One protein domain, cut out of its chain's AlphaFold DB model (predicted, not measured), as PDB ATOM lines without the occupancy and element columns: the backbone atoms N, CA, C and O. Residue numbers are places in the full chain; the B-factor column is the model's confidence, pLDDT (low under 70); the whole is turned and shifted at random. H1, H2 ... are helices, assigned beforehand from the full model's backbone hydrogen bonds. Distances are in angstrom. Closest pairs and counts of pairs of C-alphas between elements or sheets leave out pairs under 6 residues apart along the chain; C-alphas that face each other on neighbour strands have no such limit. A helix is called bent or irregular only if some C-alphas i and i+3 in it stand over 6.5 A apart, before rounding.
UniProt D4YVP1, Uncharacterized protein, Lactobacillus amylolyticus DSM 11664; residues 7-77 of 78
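What this domain is: This is residues 7 to 77 of the 78 residues of an uncharacterized protein of Lactobacillus amylolyticus DSM 11664 (UniProt D4YVP1). The printed part makes a loose, open horseshoe: H2 and H3 follow each other along one side, and long links turn back at both ends, to H1, which pairs with H2 as a helical hairpin, and to H4, which touches no helix. The 71 printed residues hold four named helices, H1 to H4, and no named strand; the class is all helix. The radius of gyration of the C-alphas is 15.5 A, and the spans are 42 by 32 by 23 A.

Where its parts are: Find C-alpha 7 at (37.622, 40.981, 0.626), where H1, residues 7 to 14, begins. H2, residues 33 to 45, covers 16.9 A and is irregular: C-alphas 40 and 43 are 7.3 A apart. Next come H3, residues 47 to 54, and H4, residues 68 to 75, ending at (57.802, 46.652, -7.746).

How they stand to each other: H1 and H2 only just touch, with 3 pairs of C-alphas within 8 A; the closest are those of Leu 10 and Met 36, 6.9 A. H2 touches with residues 36 to 39 alone. They run opposite ways at a shallow tilt of 21 degrees. H2 and H3 meet only through their tight link; H3 and H4 are apart. Every O i to N i+4 pair is within hydrogen-bond range in H1, H3 and H4, and 7 of 9 in H2.

The domain as a whole: Residues 47 to 53, in H3, and 55 to 61 stand free. The links H1 to H2 and H3 to H4 are long. The printed part has no cut, and no printed residue is under 70 in pLDDT.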
ATOM      1  N   GLU A   7      38.005  39.657   0.120       97.81
ATOM      2  CA  GLU A   7      37.622  40.981   0.626       97.81
ATOM      3  C   GLU A   7      38.476  42.120   0.065       97.81
ATOM      4  O   GLU A   7      37.963  43.191  -0.248       97.81
ATOM      5  N   VAL A   8      39.779  41.899  -0.138       97.94
ATOM      6  CA  VAL A   8      40.661  42.910  -0.742       97.94
ATOM      7  C   VAL A   8      40.249  43.180  -2.190       97.94
ATOM      8  O   VAL A   8      40.272  44.333  -2.634       97.94
ATOM      9  N   CYS A   9      39.842  42.141  -2.924       97.56
ATOM     10  CA  CYS A   9      39.331  42.269  -4.285       97.56
ATOM     11  C   CYS A   9      37.985  43.005  -4.313       97.56
ATOM     12  O   CYS A   9      37.856  43.982  -5.050       97.56
ATOM     13  N   LEU A  10      37.022  42.598  -3.477       98.06
ATOM     14  CA  LEU A  10      35.693  43.220  -3.380       98.06
ATOM     15  C   LEU A  10      35.787  44.699  -2.985       98.06
ATOM     16  O   LEU A  10      35.200  45.558  -3.643       98.06
ATOM     17  N   ASN A  11      36.601  45.027  -1.978       97.75
ATOM     18  CA  ASN A  11      36.837  46.413  -1.570       97.75
ATOM     19  C   ASN A  11      37.490  47.234  -2.688       97.75
ATOM     20  O   ASN A  11      37.181  48.412  -2.850       97.75
ATOM     21  N   GLY A  12      38.338  46.612  -3.513       95.88
ATOM     22  CA  GLY A  12      38.891  47.241  -4.709       95.88
ATOM     23  C   GLY A  12      37.846  47.556  -5.786       95.88
ATOM     24  O   GLY A  12      38.008  48.544  -6.500       95.88
ATOM     25  N   VAL A  13      36.784  46.753  -5.913       95.75
ATOM     26  CA  VAL A  13      35.637  47.058  -6.792       95.75
ATOM     27  C   VAL A  13      34.820  48.207  -6.222       95.75
ATOM     28  O   VAL A  13      34.579  49.195  -6.907       95.75
ATOM     29  N   ARG A  14      34.463  48.127  -4.941       96.88
ATOM     30  CA  ARG A  14      33.679  49.164  -4.260       96.88
ATOM     31  C   ARG A  14      34.355  50.528  -4.318       96.88
ATOM     32  O   ARG A  14      33.725  51.525  -4.639       96.88
ATOM     33  N   ALA A  15      35.667  50.563  -4.088       95.88
ATOM     34  CA  ALA A  15      36.438  51.799  -4.065       95.88
ATOM     35  C   ALA A  15      36.546  52.509  -5.428       95.88
ATOM     36  O   ALA A  15      36.989  53.662  -5.450       95.88
ATOM     37  N   ARG A  16      36.201  51.848  -6.545       93.69
ATOM     38  CA  ARG A  16      36.241  52.438  -7.896       93.69
ATOM     39  C   ARG A  16      34.871  52.829  -8.456       93.69
ATOM     40  O   ARG A  16      34.841  53.546  -9.447       93.69
ATOM     41  N   ILE A  17      33.773  52.418  -7.821       95.50
ATOM     42  CA  ILE A  17      32.422  52.844  -8.210       95.50
ATOM     43  C   ILE A  17      32.342  54.378  -8.172       95.50
ATOM     44  O   ILE A  17      32.847  55.017  -7.248       95.50
ATOM     45  N   GLY A  18      31.753  54.967  -9.210       95.19
ATOM     46  CA  GLY A  18      31.610  56.411  -9.382       95.19
ATOM     47  C   GLY A  18      32.897  57.141  -9.783       95.19
ATOM     48  O   GLY A  18      32.879  58.364  -9.917       95.19
ATOM     49  N   LYS A  19      34.022  56.439  -9.984       94.75
ATOM     50  CA  LYS A  19      35.298  57.063 -10.366       94.75
ATOM     51  C   LYS A  19      35.572  56.887 -11.851       94.75
ATOM     52  O   LYS A  19      35.717  55.771 -12.341       94.75
ATOM     53  N   LYS A  20      35.733  58.008 -12.559       94.12
ATOM     54  CA  LYS A  20      36.186  58.003 -13.952       94.12
ATOM     55  C   LYS A  20      37.590  57.416 -14.044       94.12
ATOM     56  O   LYS A  20      38.493  57.816 -13.309       94.12
ATOM     57  N   ARG A  21      37.772  56.502 -14.990       92.69
ATOM     58  CA  ARG A  21      39.056  55.893 -15.313       92.69
ATOM     59  C   ARG A  21      39.487  56.311 -16.718       92.69
ATOM     60  O   ARG A  21      38.647  56.331 -17.609       92.69
ATOM     61  N   PRO A  22      40.763  56.668 -16.936       93.00
ATOM     62  CA  PRO A  22      41.230  57.067 -18.263       93.00
ATOM     63  C   PRO A  22      41.205  55.903 -19.262       93.00
ATOM     64  O   PRO A  22      41.109  56.134 -20.461       93.00
ATOM     65  N   ASP A  23      41.273  54.664 -18.772       93.75
ATOM     66  CA  ASP A  23      41.340  53.447 -19.576       93.75
ATOM     67  C   ASP A  23      39.976  52.790 -19.848       93.75
ATOM     68  O   ASP A  23      39.912  51.831 -20.614       93.75
ATOM     69  N   MET A  24      38.881  53.297 -19.264       90.88
ATOM     70  CA  MET A  24      37.527  52.787 -19.513       90.88
ATOM     71  C   MET A  24      36.579  53.912 -19.949       90.88
ATOM     72  O   MET A  24      36.530  54.953 -19.293       90.88
ATOM     73  N   PRO A  25      35.796  53.725 -21.030       92.81
ATOM     74  CA  PRO A  25      34.903  54.766 -21.537       92.81
ATOM     75  C   PRO A  25      33.611  54.937 -20.720       92.81
ATOM     76  O   PRO A  25      32.883  55.899 -20.952       92.81
ATOM     77  N   TRP A  26      33.320  54.044 -19.767       93.31
ATOM     78  CA  TRP A  26      32.162  54.126 -18.866       93.31
ATOM     79  C   TRP A  26      32.590  54.266 -17.398       93.31
ATOM     80  O   TRP A  26      33.753  54.066 -17.047       93.31
ATOM     81  N   ILE A  27      31.626  54.608 -16.540       94.19
ATOM     82  CA  ILE A  27      31.782  54.668 -15.083       94.19
ATOM     83  C   ILE A  27      30.852  53.622 -14.479       94.19
ATOM     84  O   ILE A  27      29.668  53.584 -14.802       94.19
ATOM     85  N   GLU A  28      31.371  52.769 -13.602       94.31
ATOM     86  CA  GLU A  28      30.524  51.871 -12.825       94.31
ATOM     87  C   GLU A  28      29.750  52.663 -11.768       94.31
ATOM     88  O   GLU A  28      30.348  53.258 -10.876       94.31
ATOM     89  N   GLU A  29      28.422  52.672 -11.849       94.50
ATOM     90  CA  GLU A  29      27.571  53.445 -10.930       94.50
ATOM     91  C   GLU A  29      27.147  52.657  -9.682       94.50
ATOM     92  O   GLU A  29      26.824  53.242  -8.650       94.50
ATOM     93  N   LYS A  30      27.160  51.322  -9.758       95.75
ATOM     94  CA  LYS A  30      26.728  50.419  -8.684       95.75
ATOM     95  C   LYS A  30      27.479  49.094  -8.730       95.75
ATOM     96  O   LYS A  30      28.140  48.780  -9.718       95.75
ATOM     97  N   GLU A  31      27.352  48.311  -7.662       96.25
ATOM     98  CA  GLU A  31      27.812  46.924  -7.667       96.25
ATOM     99  C   GLU A  31      27.018  46.107  -8.693       96.25
ATOM    100  O   GLU A  31      25.790  46.199  -8.767       96.25
ATOM    101  N   ASP A  32      27.734  45.293  -9.461       96.12
ATOM    102  CA  ASP A  32      27.160  44.271 -10.328       96.12
ATOM    103  C   ASP A  32      27.132  42.938  -9.558       96.12
ATOM    104  O   ASP A  32      28.200  42.381  -9.280       96.12
ATOM    105  N   PRO A  33      25.947  42.411  -9.195       97.06
ATOM    106  CA  PRO A  33      25.837  41.179  -8.419       97.06
ATOM    107  C   PRO A  33      26.516  39.969  -9.069       97.06
ATOM    108  O   PRO A  33      27.104  39.154  -8.355       97.06
ATOM    109  N   GLU A  34      26.480  39.853 -10.400       98.00
ATOM    110  CA  GLU A  34      27.118  38.741 -11.112       98.00
ATOM    111  C   GLU A  34      28.638  38.826 -10.959       98.00
ATOM    112  O   GLU A  34      29.303  37.844 -10.613       98.00
ATOM    113  N   PHE A  35      29.186  40.028 -11.127       96.81
ATOM    114  CA  PHE A  35      30.616  40.262 -10.990       96.81
ATOM    115  C   PHE A  35      31.105  40.107  -9.542       96.81
ATOM    116  O   PHE A  35      32.175  39.546  -9.293       96.81
ATOM    117  N   MET A  36      30.315  40.551  -8.566       97.94
ATOM    118  CA  MET A  36      30.637  40.359  -7.151       97.94
ATOM    119  C   MET A  36      30.634  38.872  -6.777       97.94
ATOM    120  O   MET A  36      31.572  38.412  -6.120       97.94
ATOM    121  N   ASN A  37      29.651  38.099  -7.251       98.38
ATOM    122  CA  ASN A  37      29.624  36.649  -7.057       98.38
ATOM    123  C   ASN A  37      30.818  35.960  -7.737       98.38
ATOM    124  O   ASN A  37      31.462  35.105  -7.135       98.38
ATOM    125  N   TYR A  38      31.182  36.391  -8.949       98.31
ATOM    126  CA  TYR A  38      32.371  35.892  -9.642       98.31
ATOM    127  C   TYR A  38      33.642  36.042  -8.792       98.31
ATOM    128  O   TYR A  38      34.449  35.115  -8.721       98.31
ATOM    129  N   ILE A  39      33.828  37.185  -8.122       97.94
ATOM    130  CA  ILE A  39      34.979  37.406  -7.231       97.94
ATOM    131  C   ILE A  39      34.911  36.485  -6.008       97.94
ATOM    132  O   ILE A  39      35.936  35.931  -5.606       97.94
ATOM    133  N   GLN A  40      33.723  36.303  -5.428       98.25
ATOM    134  CA  GLN A  40      33.524  35.456  -4.250       98.25
ATOM    135  C   GLN A  40      33.863  33.989  -4.528       98.25
ATOM    136  O   GLN A  40      34.581  33.371  -3.738       98.25
ATOM    137  N   THR A  41      33.427  33.447  -5.668       98.25
ATOM    138  CA  THR A  41      33.669  32.040  -6.027       98.25
ATOM    139  C   THR A  41      34.970  31.819  -6.803       98.25
ATOM    140  O   THR A  41      35.360  30.684  -7.075       98.25
ATOM    141  N   PHE A  42      35.721  32.877  -7.130       98.12
ATOM    142  CA  PHE A  42      36.950  32.769  -7.924       98.12
ATOM    143  C   PHE A  42      37.949  31.753  -7.349       98.12
ATOM    144  O   PHE A  42      38.532  30.954  -8.092       98.12
ATOM    145  N   LYS A  43      38.141  31.763  -6.021       96.31
ATOM    146  CA  LYS A  43      39.093  30.876  -5.335       96.31
ATOM    147  C   LYS A  43      38.720  29.398  -5.444       96.31
ATOM    148  O   LYS A  43      39.620  28.569  -5.534       96.31
ATOM    149  N   THR A  44      37.432  29.072  -5.462       97.44
ATOM    150  CA  THR A  44      36.955  27.690  -5.593       97.44
ATOM    151  C   THR A  44      36.901  27.266  -7.058       97.44
ATOM    152  O   THR A  44      37.378  26.189  -7.413       97.44
ATOM    153  N   ASP A  45      36.402  28.136  -7.937       97.62
ATOM    154  CA  ASP A  45      35.969  27.723  -9.274       97.62
ATOM    155  C   ASP A  45      37.044  27.920 -10.348       97.62
ATOM    156  O   ASP A  45      37.089  27.197 -11.356       97.62
ATOM    157  N   LYS A  46      37.890  28.946 -10.178       96.44
ATOM    158  CA  LYS A  46      38.820  29.429 -11.211       96.44
ATOM    159  C   LYS A  46      40.280  29.279 -10.804       96.44
ATOM    160  O   LYS A  46      41.085  28.851 -11.633       96.44
ATOM    161  N   LEU A  47      40.627  29.570  -9.549       96.38
ATOM    162  CA  LEU A  47      42.011  29.531  -9.070       96.38
ATOM    163  C   LEU A  47      42.698  28.165  -9.288       96.38
ATOM    164  O   LEU A  47      43.833  28.173  -9.773       96.38
ATOM    165  N   PRO A  48      42.059  26.997  -9.049       97.06
ATOM    166  CA  PRO A  48      42.691  25.705  -9.334       97.06
ATOM    167  C   PRO A  48      43.039  25.527 -10.818       97.06
ATOM    168  O   PRO A  48      44.122  25.053 -11.158       97.06
ATOM    169  N   LYS A  49      42.154  25.975 -11.721       96.88
ATOM    170  CA  LYS A  49      42.348  25.891 -13.180       96.88
ATOM    171  C   LYS A  49      43.458  26.828 -13.653       96.88
ATOM    172  O   LYS A  49      44.279  26.449 -14.490       96.88
ATOM    173  N   LEU A  50      43.510  28.034 -13.088       95.12
ATOM    174  CA  LEU A  50      44.579  28.992 -13.350       95.12
ATOM    175  C   LEU A  50      45.937  28.428 -12.915       95.12
ATOM    176  O   LEU A  50      46.872  28.418 -13.711       95.12
ATOM    177  N   ARG A  51      46.032  27.874 -11.699       94.75
ATOM    178  CA  ARG A  51      47.258  27.231 -11.193       94.75
ATOM    179  C   ARG A  51      47.687  26.048 -12.061       94.75
ATOM    180  O   ARG A  51      48.850  25.968 -12.440       94.75
ATOM    181  N   ALA A  52      46.750  25.185 -12.455       95.81
ATOM    182  CA  ALA A  52      47.033  24.081 -13.373       95.81
ATOM    183  C   ALA A  52      47.574  24.565 -14.730       95.81
ATOM    184  O   ALA A  52      48.429  23.910 -15.319       95.81
ATOM    185  N   THR A  53      47.105  25.717 -15.216       94.62
ATOM    186  CA  THR A  53      47.595  26.326 -16.461       94.62
ATOM    187  C   THR A  53      49.008  26.878 -16.291       94.62
ATOM    188  O   THR A  53      49.865  26.614 -17.128       94.62
ATOM    189  N   LEU A  54      49.279  27.592 -15.195       92.94
ATOM    190  CA  LEU A  54      50.608  28.130 -14.894       92.94
ATOM    191  C   LEU A  54      51.657  27.020 -14.727       92.94
ATOM    192  O   LEU A  54      52.765  27.138 -15.245       92.94
ATOM    193  N   ASN A  55      51.289  25.895 -14.108       93.19
ATOM    194  CA  ASN A  55      52.175  24.738 -13.941       93.19
ATOM    195  C   ASN A  55      52.636  24.110 -15.270       93.19
ATOM    196  O   ASN A  55      53.634  23.397 -15.286       93.19
ATOM    197  N   ARG A  56      51.963  24.392 -16.397       96.06
ATOM    198  CA  ARG A  56      52.401  23.941 -17.734       96.06
ATOM    199  C   ARG A  56      53.624  24.701 -18.252       96.06
ATOM    200  O   ARG A  56      54.224  24.281 -19.236       96.06
ATOM    201  N   PHE A  57      54.004  25.801 -17.601       94.00
ATOM    202  CA  PHE A  57      55.126  26.652 -17.993       94.00
ATOM    203  C   PHE A  57      56.149  26.784 -16.849       94.00
ATOM    204  O   PHE A  57      56.356  27.884 -16.332       94.00
ATOM    205  N   PRO A  58      56.820  25.685 -16.447       90.94
ATOM    206  CA  PRO A  58      57.770  25.700 -15.331       90.94
ATOM    207  C   PRO A  58      59.021  26.542 -15.620       90.94
ATOM    208  O   PRO A  58      59.643  27.062 -14.703       90.94
ATOM    209  N   ASN A  59      59.358  26.743 -16.896       95.19
ATOM    210  CA  ASN A  59      60.541  27.504 -17.320       95.19
ATOM    211  C   ASN A  59      60.343  29.031 -17.242       95.19
ATOM    212  O   ASN A  59      61.191  29.792 -17.706       95.19
ATOM    213  N   LYS A  60      59.193  29.501 -16.746       93.88
ATOM    214  CA  LYS A  60      58.884  30.922 -16.567       93.88
ATOM    215  C   LYS A  60      58.907  31.257 -15.081       93.88
ATOM    216  O   LYS A  60      58.396  30.490 -14.271       93.88
ATOM    217  N   ASN A  61      59.425  32.432 -14.734       92.12
ATOM    218  CA  ASN A  61      59.373  32.922 -13.360       92.12
ATOM    219  C   ASN A  61      57.921  33.219 -12.969       92.12
ATOM    220  O   ASN A  61      57.262  34.062 -13.582       92.12
ATOM    221  N   GLN A  62      57.425  32.520 -11.950       92.00
ATOM    222  CA  GLN A  62      56.066  32.678 -11.441       92.00
ATOM    223  C   GLN A  62      56.111  33.354 -10.074       92.00
ATOM    224  O   GLN A  62      56.461  32.736  -9.074       92.00
ATOM    225  N   PHE A  63      55.728  34.626 -10.024       94.12
ATOM    226  CA  PHE A  63      55.586  35.362  -8.769       94.12
ATOM    227  C   PHE A  63      54.130  35.313  -8.312       94.12
ATOM    228  O   PHE A  63      53.228  35.602  -9.104       94.12
ATOM    229  N   VAL A  64      53.882  34.950  -7.056       95.38
ATOM    230  CA  VAL A  64      52.547  34.950  -6.444       95.38
ATOM    231  C   VAL A  64      52.582  35.882  -5.243       95.38
ATOM    232  O   VAL A  64      53.441  35.725  -4.385       95.38
ATOM    233  N   PHE A  65      51.661  36.844  -5.208       97.75
ATOM    234  CA  PHE A  65      51.539  37.809  -4.119       97.75
ATOM    235  C   PHE A  65      50.192  37.641  -3.435       97.75
ATOM    236  O   PHE A  65      49.160  37.602  -4.107       97.75
ATOM    237  N   HIS A  66      50.202  37.581  -2.112       96.94
ATOM    238  CA  HIS A  66      49.018  37.418  -1.275       96.94
ATOM    239  C   HIS A  66      48.545  38.729  -0.647       96.94
ATOM    240  O   HIS A  66      47.441  38.800  -0.110       96.94
ATOM    241  N   SER A  67      49.327  39.799  -0.776       97.44
ATOM    242  CA  SER A  67      48.952  41.129  -0.310       97.44
ATOM    243  C   SER A  67      49.431  42.227  -1.259       97.44
ATOM    244  O   SER A  67      50.351  42.036  -2.058       97.44
ATOM    245  N   ARG A  68      48.808  43.408  -1.154       96.00
ATOM    246  CA  ARG A  68      49.263  44.604  -1.881       96.00
ATOM    247  C   ARG A  68      50.682  45.002  -1.485       96.00
ATOM    248  O   ARG A  68      51.435  45.443  -2.340       96.00
ATOM    249  N   ASP A  69      51.037  44.820  -0.215       97.75
ATOM    250  CA  ASP A  69      52.370  45.117   0.307       97.75
ATOM    251  C   ASP A  69      53.447  44.235  -0.342       97.75
ATOM    252  O   ASP A  69      54.449  44.753  -0.819       97.75
ATOM    253  N   GLU A  70      53.210  42.924  -0.463       98.00
ATOM    254  CA  GLU A  70      54.136  42.018  -1.159       98.00
ATOM    255  C   GLU A  70      54.357  42.420  -2.621       98.00
ATOM    256  O   GLU A  70      55.496  42.441  -3.093       98.00
ATOM    257  N   ALA A  71      53.275  42.753  -3.331       97.31
ATOM    258  CA  ALA A  71      53.358  43.188  -4.720       97.31
ATOM    259  C   ALA A  71      54.105  44.525  -4.849       97.31
ATOM    260  O   ALA A  71      54.967  44.658  -5.713       97.31
ATOM    261  N   ASN A  72      53.827  45.490  -3.971       97.56
ATOM    262  CA  ASN A  72      54.504  46.787  -3.976       97.56
ATOM    263  C   ASN A  72      55.998  46.640  -3.662       97.56
ATOM    264  O   ASN A  72      56.823  47.111  -4.432       97.56
ATOM    265  N   LYS A  73      56.364  45.865  -2.633       97.88
ATOM    266  CA  LYS A  73      57.769  45.549  -2.317       97.88
ATOM    267  C   LYS A  73      58.501  44.865  -3.465       97.88
ATOM    268  O   LYS A  73      59.723  44.935  -3.555       97.88
ATOM    269  N   PHE A  74      57.791  44.113  -4.302       96.69
ATOM    270  CA  PHE A  74      58.382  43.567  -5.515       96.69
ATOM    271  C   PHE A  74      58.647  44.667  -6.546       96.69
ATOM    272  O   PHE A  74      59.761  44.729  -7.053       96.69
ATOM    273  N   LEU A  75      57.668  45.538  -6.804       96.75
ATOM    274  CA  LEU A  75      57.802  46.652  -7.746       96.75
ATOM    275  C   LEU A  75      58.891  47.652  -7.342       96.75
ATOM    276  O   LEU A  75      59.633  48.094  -8.205       96.75
ATOM    277  N   ASP A  76      59.041  47.941  -6.051       97.31
ATOM    278  CA  ASP A  76      60.061  48.870  -5.537       97.31
ATOM    279  C   ASP A  76      61.502  48.354  -5.718       97.31
ATOM    280  O   ASP A  76      62.464  49.090  -5.508       97.31
ATOM    281  N   ARG A  77      61.664  47.069  -6.057       93.56
ATOM    282  CA  ARG A  77      62.960  46.414  -6.284       93.56
ATOM    283  C   ARG A  77      63.250  46.140  -7.764       93.56
ATOM    284  O   ARG A  77      64.270  45.510  -8.045       93.56
TER     285      ARG A  77